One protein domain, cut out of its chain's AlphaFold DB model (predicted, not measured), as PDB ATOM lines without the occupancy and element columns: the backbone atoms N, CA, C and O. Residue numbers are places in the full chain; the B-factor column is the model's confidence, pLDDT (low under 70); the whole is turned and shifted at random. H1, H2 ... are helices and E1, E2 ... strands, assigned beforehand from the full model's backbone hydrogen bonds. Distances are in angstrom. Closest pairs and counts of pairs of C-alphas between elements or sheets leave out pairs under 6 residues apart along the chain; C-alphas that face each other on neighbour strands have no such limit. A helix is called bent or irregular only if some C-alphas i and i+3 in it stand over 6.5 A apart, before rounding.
ATOM      1  N   ARG A 437      58.426  23.428  23.094       83.44
ATOM      2  CA  ARG A 437      56.958  23.485  23.004       83.44
ATOM      3  C   ARG A 437      56.313  22.214  23.556       83.44
ATOM      4  O   ARG A 437      56.955  21.167  23.626       83.44
ATOM      5  N   ILE A 438      55.035  22.294  23.924       83.75
ATOM      6  CA  ILE A 438      54.223  21.107  24.230       83.75
ATOM      7  C   ILE A 438      53.822  20.466  22.895       83.75
ATOM      8  O   ILE A 438      53.064  21.072  22.140       83.75
ATOM      9  N   SER A 439      54.340  19.273  22.593       86.19
ATOM     10  CA  SER A 439      54.038  18.542  21.350       86.19
ATOM     11  C   SER A 439      52.764  17.704  21.444       86.19
ATOM     12  O   SER A 439      52.089  17.477  20.443       86.19
ATOM     13  N   ASN A 440      52.398  17.271  22.653       85.38
ATOM     14  CA  ASN A 440      51.233  16.430  22.899       85.38
ATOM     15  C   ASN A 440      50.635  16.740  24.274       85.38
ATOM     16  O   ASN A 440      51.350  16.855  25.268       85.38
ATOM     17  N   LEU A 441      49.312  16.845  24.334       91.38
ATOM     18  CA  LEU A 441      48.556  16.830  25.579       91.38
ATOM     19  C   LEU A 441      47.278  16.034  25.336       91.38
ATOM     20  O   LEU A 441      46.329  16.533  24.731       91.38
ATOM     21  N   SER A 442      47.257  14.784  25.786       92.06
ATOM     22  CA  SER A 442      46.120  13.888  25.573       92.06
ATOM     23  C   SER A 442      45.803  13.052  26.807       92.06
ATOM     24  O   SER A 442      46.644  12.835  27.677       92.06
ATOM     25  N   ALA A 443      44.555  12.598  26.894       93.12
ATOM     26  CA  ALA A 443      44.080  11.702  27.937       93.12
ATOM     27  C   ALA A 443      43.253  10.577  27.307       93.12
ATOM     28  O   ALA A 443      42.427  10.823  26.425       93.12
ATOM     29  N   LYS A 444      43.471   9.346  27.765       92.31
ATOM     30  CA  LYS A 444      42.706   8.155  27.402       92.31
ATOM     31  C   LYS A 444      41.940   7.682  28.631       92.31
ATOM     32  O   LYS A 444      42.542   7.356  29.653       92.31
ATOM     33  N   PHE A 445      40.618   7.648  28.505       92.94
ATOM     34  CA  PHE A 445      39.706   7.112  29.508       92.94
ATOM     35  C   PHE A 445      39.035   5.864  28.946       92.94
ATOM     36  O   PHE A 445      38.410   5.928  27.887       92.94
ATOM     37  N   THR A 446      39.150   4.747  29.657       90.19
ATOM     38  CA  THR A 446      38.512   3.479  29.280       90.19
ATOM     39  C   THR A 446      37.599   3.036  30.409       90.19
ATOM     40  O   THR A 446      37.961   3.180  31.569       90.19
ATOM     41  N   THR A 447      36.429   2.491  30.090       90.38
ATOM     42  CA  THR A 447      35.505   1.914  31.074       90.38
ATOM     43  C   THR A 447      35.366   0.426  30.808       90.38
ATOM     44  O   THR A 447      35.197   0.012  29.661       90.38
ATOM     45  N   PHE A 448      35.423  -0.366  31.869       87.44
ATOM     46  CA  PHE A 448      35.246  -1.809  31.849       87.44
ATOM     47  C   PHE A 448      33.928  -2.159  32.529       87.44
ATOM     48  O   PHE A 448      33.488  -1.471  33.447       87.44
ATOM     49  N   SER A 449      33.287  -3.218  32.048       87.88
ATOM     50  CA  SER A 449      32.121  -3.806  32.691       87.88
ATOM     51  C   SER A 449      32.274  -5.317  32.639       87.88
ATOM     52  O   SER A 449      32.289  -5.897  31.551       87.88
ATOM     53  N   THR A 450      32.424  -5.929  33.808       87.00
ATOM     54  CA  THR A 450      32.679  -7.364  33.952       87.00
ATOM     55  C   THR A 450      31.485  -8.019  34.630       87.00
ATOM     56  O   THR A 450      30.992  -7.537  35.645       87.00
ATOM     57  N   GLY A 451      30.975  -9.101  34.040       83.94
ATOM     58  CA  GLY A 451      29.808  -9.819  34.543       83.94
ATOM     59  C   GLY A 451      29.426 -10.995  33.646       83.94
ATOM     60  O   GLY A 451      29.822 -11.066  32.482       83.94
ATOM     61  N   GLY A 452      28.666 -11.945  34.188       82.88
ATOM     62  CA  GLY A 452      28.269 -13.151  33.462       82.88
ATOM     63  C   GLY A 452      27.762 -14.258  34.382       82.88
ATOM     64  O   GLY A 452      27.896 -14.186  35.595       82.88
ATOM     65  N   SER A 453      27.170 -15.302  33.803       77.69
ATOM     66  CA  SER A 453      26.582 -16.418  34.562       77.69
ATOM     67  C   SER A 453      27.497 -17.642  34.707       77.69
ATOM     68  O   SER A 453      27.151 -18.573  35.425       77.69
ATOM     69  N   LEU A 454      28.624 -17.680  33.986       83.12
ATOM     70  CA  LEU A 454      29.590 -18.789  33.955       83.12
ATOM     71  C   LEU A 454      31.025 -18.245  34.051       83.12
ATOM     72  O   LEU A 454      31.848 -18.488  33.170       83.12
ATOM     73  N   ILE A 455      31.294 -17.453  35.085       84.94
ATOM     74  CA  ILE A 455      32.580 -16.781  35.310       84.94
ATOM     75  C   ILE A 455      33.136 -17.128  36.690       84.94
ATOM     76  O   ILE A 455      32.390 -17.511  37.589       84.94
ATOM     77  N   THR A 456      34.454 -17.009  36.840       84.12
ATOM     78  CA  THR A 456      35.171 -17.194  38.112       84.12
ATOM     79  C   THR A 456      35.404 -15.885  38.865       84.12
ATOM     80  O   THR A 456      35.844 -15.928  40.007       84.12
ATOM     81  N   THR A 457      35.106 -14.740  38.244       86.62
ATOM     82  CA  THR A 457      35.185 -13.410  38.860       86.62
ATOM     83  C   THR A 457      34.133 -13.267  39.971       86.62
ATOM     84  O   THR A 457      32.944 -13.508  39.708       86.62
ATOM     85  N   PRO A 458      34.524 -12.891  41.200       86.00
ATOM     86  CA  PRO A 458      33.600 -12.779  42.327       86.00
ATOM     87  C   PRO A 458      32.687 -11.550  42.188       86.00
ATOM     88  O   PRO A 458      32.968 -10.639  41.422       86.00
ATOM     89  N   GLU A 459      31.567 -11.510  42.914       86.06
ATOM     90  CA  GLU A 459      30.665 -10.340  42.898       86.06
ATOM     91  C   GLU A 459      31.244  -9.114  43.630       86.06
ATOM     92  O   GLU A 459      30.789  -8.004  43.383       86.06
ATOM     93  N   VAL A 460      32.211  -9.319  44.531       85.94
ATOM     94  CA  VAL A 460      32.868  -8.287  45.352       85.94
ATOM     95  C   VAL A 460      34.343  -8.658  45.499       85.94
ATOM     96  O   VAL A 460      34.637  -9.844  45.684       85.94
ATOM     97  N   ALA A 461      35.233  -7.665  45.465       84.25
ATOM     98  CA  ALA A 461      36.676  -7.865  45.588       84.25
ATOM     99  C   ALA A 461      37.077  -8.563  46.906       84.25
ATOM    100  O   ALA A 461      36.621  -8.190  47.994       84.25
ATOM    101  N   ASP A 462      37.950  -9.575  46.819       81.38
ATOM    102  CA  ASP A 462      38.579 -10.211  47.985       81.38
ATOM    103  C   ASP A 462      39.925  -9.526  48.280       81.38
ATOM    104  O   ASP A 462      40.860  -9.676  47.495       81.38
ATOM    105  N   PRO A 463      40.076  -8.833  49.425       74.31
ATOM    106  CA  PRO A 463      41.297  -8.098  49.759       74.31
ATOM    107  C   PRO A 463      42.528  -8.988  49.997       74.31
ATOM    108  O   PRO A 463      43.607  -8.457  50.244       74.31
ATOM    109  N   ASN A 464      42.386 -10.319  49.983       75.75
ATOM    110  CA  ASN A 464      43.496 -11.267  50.128       75.75
ATOM    111  C   ASN A 464      43.832 -12.008  48.821       75.75
ATOM    112  O   ASN A 464      44.559 -13.004  48.864       75.75
ATOM    113  N   SER A 465      43.264 -11.590  47.686       76.44
ATOM    114  CA  SER A 465      43.426 -12.250  46.391       76.44
ATOM    115  C   SER A 465      43.919 -11.268  45.331       76.44
ATOM    116  O   SER A 465      43.231 -10.308  45.016       76.44
ATOM    117  N   ASP A 466      45.037 -11.588  44.679       73.25
ATOM    118  CA  ASP A 466      45.600 -10.792  43.572       73.25
ATOM    119  C   ASP A 466      44.969 -11.135  42.203       73.25
ATOM    120  O   ASP A 466      45.582 -10.973  41.145       73.25
ATOM    121  N   ALA A 467      43.764 -11.710  42.209       78.25
ATOM    122  CA  ALA A 467      43.097 -12.189  41.003       78.25
ATOM    123  C   ALA A 467      42.443 -11.031  40.244       78.25
ATOM    124  O   ALA A 467      41.755 -10.211  40.838       78.25
ATOM    125  N   VAL A 468      42.603 -11.018  38.921       79.62
ATOM    126  CA  VAL A 468      41.983 -10.045  38.015       79.62
ATOM    127  C   VAL A 468      41.152 -10.777  36.952       79.62
ATOM    128  O   VAL A 468      41.604 -11.798  36.432       79.62
ATOM    129  N   PRO A 469      39.947 -10.305  36.589       87.69
ATOM    130  CA  PRO A 469      39.149  -9.271  37.259       87.69
ATOM    131  C   PRO A 469      38.881  -9.586  38.738       87.69
ATOM    132  O   PRO A 469      38.577 -10.740  39.060       87.69
ATOM    133  N   ASP A 470      38.991  -8.580  39.602       85.12
ATOM    134  CA  ASP A 470      38.861  -8.717  41.054       85.12
ATOM    135  C   ASP A 470      37.400  -8.694  41.515       85.12
ATOM    136  O   ASP A 470      37.086  -9.329  42.518       85.12
ATOM    137  N   GLU A 471      36.489  -8.071  40.757       88.69
ATOM    138  CA  GLU A 471      35.045  -8.100  41.005       88.69
ATOM    139  C   GLU A 471      34.160  -7.983  39.742       88.69
ATOM    140  O   GLU A 471      34.594  -7.756  38.610       88.69
ATOM    141  N   GLN A 472      32.855  -8.204  39.912       89.12
ATOM    142  CA  GLN A 472      31.858  -7.927  38.881       89.12
ATOM    143  C   GLN A 472      31.352  -6.496  39.034       89.12
ATOM    144  O   GLN A 472      31.017  -6.055  40.127       89.12
ATOM    145  N   GLY A 473      31.199  -5.785  37.921       88.31
ATOM    146  CA  GLY A 473      30.729  -4.407  37.940       88.31
ATOM    147  C   GLY A 473      31.484  -3.509  36.977       88.31
ATOM    148  O   GLY A 473      32.058  -3.967  35.989       88.31
ATOM    149  N   PHE A 474      31.396  -2.206  37.239       89.88
ATOM    150  CA  PHE A 474      32.060  -1.180  36.447       89.88
ATOM    151  C   PHE A 474      33.409  -0.814  37.042       89.88
ATOM    152  O   PHE A 474      33.530  -0.619  38.243       89.88
ATOM    153  N   ASP A 475      34.372  -0.591  36.161       90.88
ATOM    154  CA  ASP A 475      35.670  -0.022  36.500       90.88
ATOM    155  C   ASP A 475      36.125   0.918  35.379       90.88
ATOM    156  O   ASP A 475      35.502   0.999  34.315       90.88
ATOM    157  N   HIS A 476      37.193   1.671  35.598       91.19
ATOM    158  CA  HIS A 476      37.710   2.619  34.634       91.19
ATOM    159  C   HIS A 476      39.228   2.761  34.708       91.19
ATOM    160  O   HIS A 476      39.846   2.580  35.743       91.19
ATOM    161  N   MET A 477      39.841   3.146  33.599       91.81
ATOM    162  CA  MET A 477      41.268   3.421  33.493       91.81
ATOM    163  C   MET A 477      41.478   4.849  33.008       91.81
ATOM    164  O   MET A 477      40.719   5.341  32.170       91.81
ATOM    165  N   GLN A 478      42.517   5.502  33.523       94.31
ATOM    166  CA  GLN A 478      42.896   6.860  33.153       94.31
ATOM    167  C   GLN A 478      44.390   6.913  32.823       94.31
ATOM    168  O   GLN A 478      45.230   6.574  33.655       94.31
ATOM    169  N   SER A 479      44.722   7.378  31.623       94.88
ATOM    170  CA  SER A 479      46.095   7.447  31.118       94.88
ATOM    171  C   SER A 479      46.314   8.801  30.448       94.88
ATOM    172  O   SER A 479      45.590   9.156  29.521       94.88
ATOM    173  N   TYR A 480      47.276   9.583  30.930       96.25
ATOM    174  CA  TYR A 480      47.554  10.945  30.464       96.25
ATOM    175  C   TYR A 480      48.907  10.991  29.757       96.25
ATOM    176  O   TYR A 480      49.856  10.356  30.207       96.25
ATOM    177  N   PHE A 481      49.025  11.748  28.671       95.94
ATOM    178  CA  PHE A 481      50.254  11.875  27.891       95.94
ATOM    179  C   PHE A 481      50.617  13.345  27.732       95.94
ATOM    180  O   PHE A 481      49.791  14.150  27.295       95.94
ATOM    181  N   ILE A 482      51.858  13.677  28.085       96.06
ATOM    182  CA  ILE A 482      52.426  15.016  27.939       96.06
ATOM    183  C   ILE A 482      53.708  14.894  27.119       96.06
ATOM    184  O   ILE A 482      54.677  14.283  27.565       96.06
ATOM    185  N   GLY A 483      53.694  15.469  25.922       94.81
ATOM    186  CA  GLY A 483      54.834  15.558  25.019       94.81
ATOM    187  C   GLY A 483      55.506  16.915  25.113       94.81
ATOM    188  O   GLY A 483      54.831  17.947  25.098       94.81
ATOM    189  N   VAL A 484      56.831  16.914  25.203       92.56
ATOM    190  CA  VAL A 484      57.659  18.115  25.105       92.56
ATOM    191  C   VAL A 484      58.622  17.931  23.942       92.56
ATOM    192  O   VAL A 484      59.371  16.956  23.898       92.56
ATOM    193  N   GLU A 485      58.620  18.891  23.026       91.12
ATOM    194  CA  GLU A 485      59.558  18.956  21.911       91.12
ATOM    195  C   GLU A 485      60.514  20.132  22.096       91.12
ATOM    196  O   GLU A 485      60.094  21.234  22.447       91.12
ATOM    197  N   GLY A 486      61.799  19.897  21.846       88.81
ATOM    198  CA  GLY A 486      62.844  20.906  21.826       88.81
ATOM    199  C   GLY A 486      63.525  21.014  20.464       88.81
ATOM    200  O   GLY A 486      63.935  20.008  19.890       88.81
ATOM    201  N   ASN A 487      63.723  22.250  20.003       85.44
ATOM    202  CA  ASN A 487      64.459  22.603  18.787       85.44
ATOM    203  C   ASN A 487      65.578  23.603  19.147       85.44
ATOM    204  O   ASN A 487      65.436  24.815  18.948       85.44
ATOM    205  N   PRO A 488      66.676  23.149  19.787       83.12
ATOM    206  CA  PRO A 488      67.710  24.047  20.310       83.12
ATOM    207  C   PRO A 488      68.488  24.784  19.206       83.12
ATOM    208  O   PRO A 488      68.999  25.882  19.455       83.12
ATOM    209  N   ALA A 489      68.552  24.191  18.010       84.06
ATOM    210  CA  ALA A 489      69.131  24.723  16.779       84.06
ATOM    211  C   ALA A 489      68.269  24.284  15.583       84.06
ATOM    212  O   ALA A 489      67.576  23.277  15.681       84.06
ATOM    213  N   ALA A 490      68.329  24.998  14.450       82.12
ATOM    214  CA  ALA A 490      67.466  24.718  13.292       82.12
ATOM    215  C   ALA A 490      67.674  23.321  12.677       82.12
ATOM    216  O   ALA A 490      66.803  22.814  11.990       82.12
ATOM    217  N   ASN A 491      68.814  22.681  12.941       84.00
ATOM    218  CA  ASN A 491      69.134  21.340  12.460       84.00
ATOM    219  C   ASN A 491      68.999  20.236  13.525       84.00
ATOM    220  O   ASN A 491      69.547  19.147  13.342       84.00
ATOM    221  N   MET A 492      68.356  20.522  14.659       89.31
ATOM    222  CA  MET A 492      68.174  19.565  15.747       89.31
ATOM    223  C   MET A 492      66.738  19.589  16.250       89.31
ATOM    224  O   MET A 492      66.220  20.655  16.578       89.31
ATOM    225  N   ARG A 493      66.156  18.403  16.415       91.19
ATOM    226  CA  ARG A 493      64.834  18.194  17.004       91.19
ATOM    227  C   ARG A 493      64.903  17.054  18.009       91.19
ATOM    228  O   ARG A 493      65.543  16.038  17.761       91.19
ATOM    229  N   ALA A 494      64.261  17.217  19.154       93.38
ATOM    230  CA  ALA A 494      64.127  16.164  20.151       93.38
ATOM    231  C   ALA A 494      62.718  16.191  20.730       93.38
ATOM    232  O   ALA A 494      62.246  17.253  21.123       93.38
ATOM    233  N   GLU A 495      62.068  15.039  20.826       94.62
ATOM    234  CA  GLU A 495      60.745  14.911  21.424       94.62
ATOM    235  C   GLU A 495      60.758  13.833  22.504       94.62
ATOM    236  O   GLU A 495      61.325  12.754  22.326       94.62
ATOM    237  N   VAL A 496      60.115  14.124  23.633       96.19
ATOM    238  CA  VAL A 496      59.896  13.165  24.715       96.19
ATOM    239  C   VAL A 496      58.433  13.217  25.121       96.19
ATOM    240  O   VAL A 496      57.939  14.264  25.537       96.19
ATOM    241  N   ASN A 497      57.751  12.076  25.052       96.25
ATOM    242  CA  ASN A 497      56.403  11.911  25.579       96.25
ATOM    243  C   ASN A 497      56.460  11.179  26.916       96.25
ATOM    244  O   ASN A 497      57.039  10.100  27.024       96.25
ATOM    245  N   VAL A 498      55.825  11.743  27.936       96.75
ATOM    246  CA  VAL A 498      55.683  11.151  29.267       96.75
ATOM    247  C   VAL A 498      54.250  10.664  29.432       96.75
ATOM    248  O   VAL A 498      53.311  11.420  29.190       96.75
ATOM    249  N   ASN A 499      54.078   9.414  29.861       95.81
ATOM    250  CA  ASN A 499      52.787   8.882  30.279       95.81
ATOM    251  C   ASN A 499      52.653   8.911  31.804       95.81
ATOM    252  O   ASN A 499      53.578   8.536  32.529       95.81
ATOM    253  N   ILE A 500      51.486   9.353  32.265       95.50
ATOM    254  CA  ILE A 500      51.116   9.492  33.670       95.50
ATOM    255  C   ILE A 500      49.825   8.701  33.897       95.50
ATOM    256  O   ILE A 500      48.821   8.941  33.226       95.50
ATOM    257  N   LEU A 501      49.843   7.764  34.842       94.06
ATOM    258  CA  LEU A 501      48.713   6.893  35.163       94.06
ATOM    259  C   LEU A 501      47.843   7.495  36.273       94.06
ATOM    260  O   LEU A 501      48.340   7.801  37.359       94.06
ATOM    261  N   GLY A 502      46.539   7.623  36.002       91.75
ATOM    262  CA  GLY A 502      45.503   7.869  37.010       91.75
ATOM    263  C   GLY A 502      44.972   6.545  37.568       91.75
ATOM    264  O   GLY A 502      45.757   5.725  38.032       91.75
ATOM    265  N   ASN A 503      43.658   6.298  37.524       90.88
ATOM    266  CA  ASN A 503      43.134   4.982  37.917       90.88
ATOM    267  C   ASN A 503      43.657   3.885  36.974       90.88
ATOM    268  O   ASN A 503      43.575   4.045  35.752       90.88
ATOM    269  N   VAL A 504      44.174   2.789  37.526       89.69
ATOM    270  CA  VAL A 504      44.551   1.590  36.769       89.69
ATOM    271  C   VAL A 504      43.488   0.545  37.052       89.69
ATOM    272  O   VAL A 504      43.262   0.210  38.205       89.69
ATOM    273  N   ALA A 505      42.815   0.079  36.005       88.75
ATOM    274  CA  ALA A 505      41.679  -0.813  36.158       88.75
ATOM    275  C   ALA A 505      42.114  -2.226  36.599       88.75
ATOM    276  O   ALA A 505      43.077  -2.796  36.061       88.75
ATOM    277  N   GLU A 506      41.362  -2.801  37.528       86.62
ATOM    278  CA  GLU A 506      41.545  -4.138  38.114       86.62
ATOM    279  C   GLU A 506      40.542  -5.137  37.520       86.62
ATOM    280  O   GLU A 506      40.908  -6.269  37.202       86.62
ATOM    281  N   ASN A 507      39.360  -4.654  37.129       86.69
ATOM    282  CA  ASN A 507      38.311  -5.450  36.493       86.69
ATOM    283  C   ASN A 507      38.441  -5.811  34.987       86.69
ATOM    284  O   ASN A 507      37.547  -6.501  34.484       86.69
ATOM    285  N   PRO A 508      39.453  -5.401  34.189       82.81
ATOM    286  CA  PRO A 508      39.586  -5.864  32.806       82.81
ATOM    287  C   PRO A 508      39.837  -7.376  32.694       82.81
ATOM    288  O   PRO A 508      40.771  -7.894  33.295       82.81
ATOM    289  N   ILE A 509      39.081  -8.070  31.827       76.88
ATOM    290  CA  ILE A 509      39.325  -9.493  31.486       76.88
ATOM    291  C   ILE A 509      40.670  -9.676  30.766       76.88
ATOM    292  O   ILE A 509      41.310 -10.716  30.878       76.88
ATOM    293  N   ASN A 510      41.091  -8.681  29.979       74.44
ATOM    294  CA  ASN A 510      42.388  -8.712  29.316       74.44
ATOM    295  C   ASN A 510      43.462  -8.149  30.253       74.44
ATOM    296  O   ASN A 510      43.428  -6.970  30.595       74.44
ATOM    297  N   GLU A 511      44.433  -8.980  30.620       72.62
ATOM    298  CA  GLU A 511      45.522  -8.625  31.537       72.62
ATOM    299  C   GLU A 511      46.700  -7.917  30.842       72.62
ATOM    300  O   GLU A 511      47.603  -7.397  31.501       72.62
ATOM    301  N   ILE A 512      46.702  -7.881  29.506       78.50
ATOM    302  CA  ILE A 512      47.830  -7.424  28.693       78.50
ATOM    303  C   ILE A 512      47.511  -6.046  28.091       78.50
ATOM    304  O   ILE A 512      46.878  -5.938  27.036       78.50
ATOM    305  N   PHE A 513      47.926  -4.986  28.789       82.06
ATOM    306  CA  PHE A 513      47.786  -3.589  28.364       82.06
ATOM    307  C   PHE A 513      48.838  -2.696  29.035       82.06
ATOM    308  O   PHE A 513      49.308  -2.997  30.124       82.06
ATOM    309  N   TYR A 514      49.188  -1.573  28.407       87.38
ATOM    310  CA  TYR A 514      50.326  -0.735  28.804       87.38
ATOM    311  C   TYR A 514      50.247  -0.191  30.242       87.38
ATOM    312  O   TYR A 514      51.255  -0.105  30.948       87.38
ATOM    313  N   GLU A 515      49.054   0.202  30.684       89.75
ATOM    314  CA  GLU A 515      48.808   0.785  32.003       89.75
ATOM    315  C   GLU A 515      48.883  -0.239  33.149       89.75
ATOM    316  O   GLU A 515      48.954   0.166  34.311       89.75
ATOM    317  N   ASN A 516      48.930  -1.548  32.858       85.69
ATOM    318  CA  ASN A 516      48.978  -2.599  33.880       85.69
ATOM    319  C   ASN A 516      50.231  -2.516  34.772       85.69
ATOM    320  O   ASN A 516      50.213  -2.991  35.903       85.69
ATOM    321  N   ARG A 517      51.288  -1.836  34.311       86.19
ATOM    322  CA  ARG A 517      52.515  -1.570  35.076       86.19
ATOM    323  C   ARG A 517      52.295  -0.757  36.353       86.19
ATOM    324  O   ARG A 517      53.193  -0.713  37.188       86.19
ATOM    325  N   GLY A 518      51.159  -0.064  36.453       85.69
ATOM    326  CA  GLY A 518      50.772   0.711  37.626       85.69
ATOM    327  C   GLY A 518      49.922  -0.061  38.633       85.69
ATOM    328  O   GLY A 518      49.487   0.543  39.607       85.69
ATOM    329  N   ARG A 519      49.653  -1.354  38.397       82.00
ATOM    330  CA  ARG A 519      48.933  -2.209  39.349       82.00
ATOM    331  C   ARG A 519      49.771  -2.465  40.597       82.00
ATOM    332  O   ARG A 519      51.005  -2.499  40.532       82.00
ATOM    333  N   GLN A 520      49.084  -2.683  41.712       76.12
ATOM    334  CA  GLN A 520      49.705  -3.120  42.953       76.12
ATOM    335  C   GLN A 520      50.383  -4.479  42.748       76.12
ATOM    336  O   GLN A 520      49.823  -5.373  42.116       76.12
ATOM    337  N   ILE A 521      51.600  -4.627  43.271       76.00
ATOM    338  CA  ILE A 521      52.237  -5.939  43.429       76.00
ATOM    339  C   ILE A 521      52.739  -6.082  44.858       76.00
ATOM    340  O   ILE A 521      53.229  -5.116  45.451       76.00
ATOM    341  N   THR A 522      52.684  -7.300  45.370       74.62
ATOM    342  CA  THR A 522      53.294  -7.666  46.644       74.62
ATOM    343  C   THR A 522      54.669  -8.270  46.382       74.62
ATOM    344  O   THR A 522      54.818  -9.191  45.578       74.62
ATOM    345  N   VAL A 523      55.699  -7.737  47.041       76.75
ATOM    346  CA  VAL A 523      57.074  -8.245  46.952       76.75
ATOM    347  C   VAL A 523      57.549  -8.756  48.306       76.75
ATOM    348  O   VAL A 523      57.378  -8.098  49.331       76.75
ATOM    349  N   ASP A 524      58.190  -9.923  48.314       76.62
ATOM    350  CA  ASP A 524      58.805 -10.471  49.522       76.62
ATOM    351  C   ASP A 524      60.090  -9.706  49.869       76.62
ATOM    352  O   ASP A 524      61.041  -9.658  49.083       76.62
ATOM    353  N   SER A 525      60.144  -9.121  51.069       76.38
ATOM    354  CA  SER A 525      61.341  -8.474  51.620       76.38
ATOM    355  C   SER A 525      61.920  -9.264  52.801       76.38
ATOM    356  O   SER A 525      61.280 -10.165  53.344       76.38
ATOM    357  N   GLN A 526      63.133  -8.905  53.244       74.44
ATOM    358  CA  GLN A 526      63.758  -9.513  54.432       74.44
ATOM    359  C   GLN A 526      62.938  -9.307  55.721       74.44
ATOM    360  O   GLN A 526      63.092 -10.093  56.654       74.44
ATOM    361  N   ASP A 527      62.047  -8.310  55.746       75.88
ATOM    362  CA  ASP A 527      61.189  -7.958  56.884       75.88
ATOM    363  C   ASP A 527      59.716  -8.391  56.693       75.88
ATOM    364  O   ASP A 527      58.864  -8.073  57.524       75.88
ATOM    365  N   GLY A 528      59.405  -9.138  55.621       75.06
ATOM    366  CA  GLY A 528      58.053  -9.595  55.263       75.06
ATOM    367  C   GLY A 528      57.566  -9.075  53.907       75.06
ATOM    368  O   GLY A 528      58.284  -8.350  53.216       75.06
ATOM    369  N   ALA A 529      56.354  -9.465  53.510       75.62
ATOM    370  CA  ALA A 529      55.716  -9.011  52.276       75.62
ATOM    371  C   ALA A 529      55.400  -7.503  52.337       75.62
ATOM    372  O   ALA A 529      54.862  -7.021  53.336       75.62
ATOM    373  N   ILE A 530      55.755  -6.764  51.285       78.94
ATOM    374  CA  ILE A 530      55.510  -5.324  51.141       78.94
ATOM    375  C   ILE A 530      54.669  -5.091  49.887       78.94
ATOM    376  O   ILE A 530      55.049  -5.523  48.799       78.94
ATOM    377  N   ASP A 531      53.577  -4.345  50.032       75.44
ATOM    378  CA  ASP A 531      52.736  -3.923  48.914       75.44
ATOM    379  C   ASP A 531      53.273  -2.643  48.265       75.44
ATOM    380  O   ASP A 531      53.465  -1.612  48.916       75.44
ATOM    381  N   LEU A 532      53.492  -2.693  46.952       76.06
ATOM    382  CA  LEU A 532      53.879  -1.550  46.131       76.06
ATOM    383  C   LEU A 532      52.644  -1.001  45.413       76.06
ATOM    384  O   LEU A 532      52.324  -1.416  44.303       76.06
ATOM    385  N   ILE A 533      51.952  -0.064  46.060       67.12
ATOM    386  CA  ILE A 533      50.599   0.381  45.675       67.12
ATOM    387  C   ILE A 533      50.612   1.427  44.530       67.12
ATOM    388  O   ILE A 533      49.607   1.613  43.855       67.12
TER     389      ILE A 533
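Overview. This is residues 437 to 533 of the 686 residues of the protein "Glyco_hydro_2_C domain-containing protein" of Nonlabens ulvanivorans (UniProt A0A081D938). A long, twisted ribbon of three antiparallel strands, E1 to E3, makes the longest axis, and a small hairpin, E4 and E5, points away from it to one side as a shorter arm. Between ribbon and arm lies the short helix H1, while the long loop 451 to 472 joins E1 to E2 at one end of the ribbon. The 97 printed residues run E1 E2 E3 H1 E4 E5, mostly strand, with sheet orders E1 - E2 - E3 and E4 - E5. The whole is only just loose, close to extended, with a radius of gyration of the C-alphas of 18.7 A, and spans 60 by 40 by 17 A.

Along the chain. E1, residues 437 to 450, begins at C-alpha (56.958, 23.485, 23.004) and is 40.8 A long. E2, residues 473 to 489, measures 52.6 A, and E3, residues 492 to 501, 30.3 A. H1 is residues 514 to 518, E4 residues 521 to 525. E5, residues 528 to 532, ends at C-alpha (53.879, -1.550, 46.131).

Arrangement. E1, E2 and E3 form a meander, each strand the antiparallel neighbour of the one before. In the hairpin E1 and E2, N 444 and O 479 are 2.8 A apart; in the hairpin E2 and E3, N 482 and O 498 are 2.9 A apart. H1 is on this sheet at a height of 8.3 A, only just over E2, with 3 of its C-alphas falling there; the closest C-alphas of E2 and H1, those of Ser 479 and Glu 515, are 7.2 A apart, and the closest of E3 and H1, those of Leu 501 and Glu 515, are 6.9 A apart. H1 is only just irregular, C-alphas 514 and 517 being 6.7 A apart; 0 of 1 O i to N i+4 pairs and 1 of 2 O i to N i+3 pairs are within hydrogen-bond range. In the hairpin E4 and E5, N 523 and O 530 are 2.9 A apart; both strands are apart from E1, E2 and E3.

Size, cuts and confidence. The C-alphas of Ser 453 and Ala 489, the two farthest apart, are 61.8 A apart. The printed part has no cut; the links E1 to E2 and E3 to H1 are long. Residue 533 alone is under pLDDT 70.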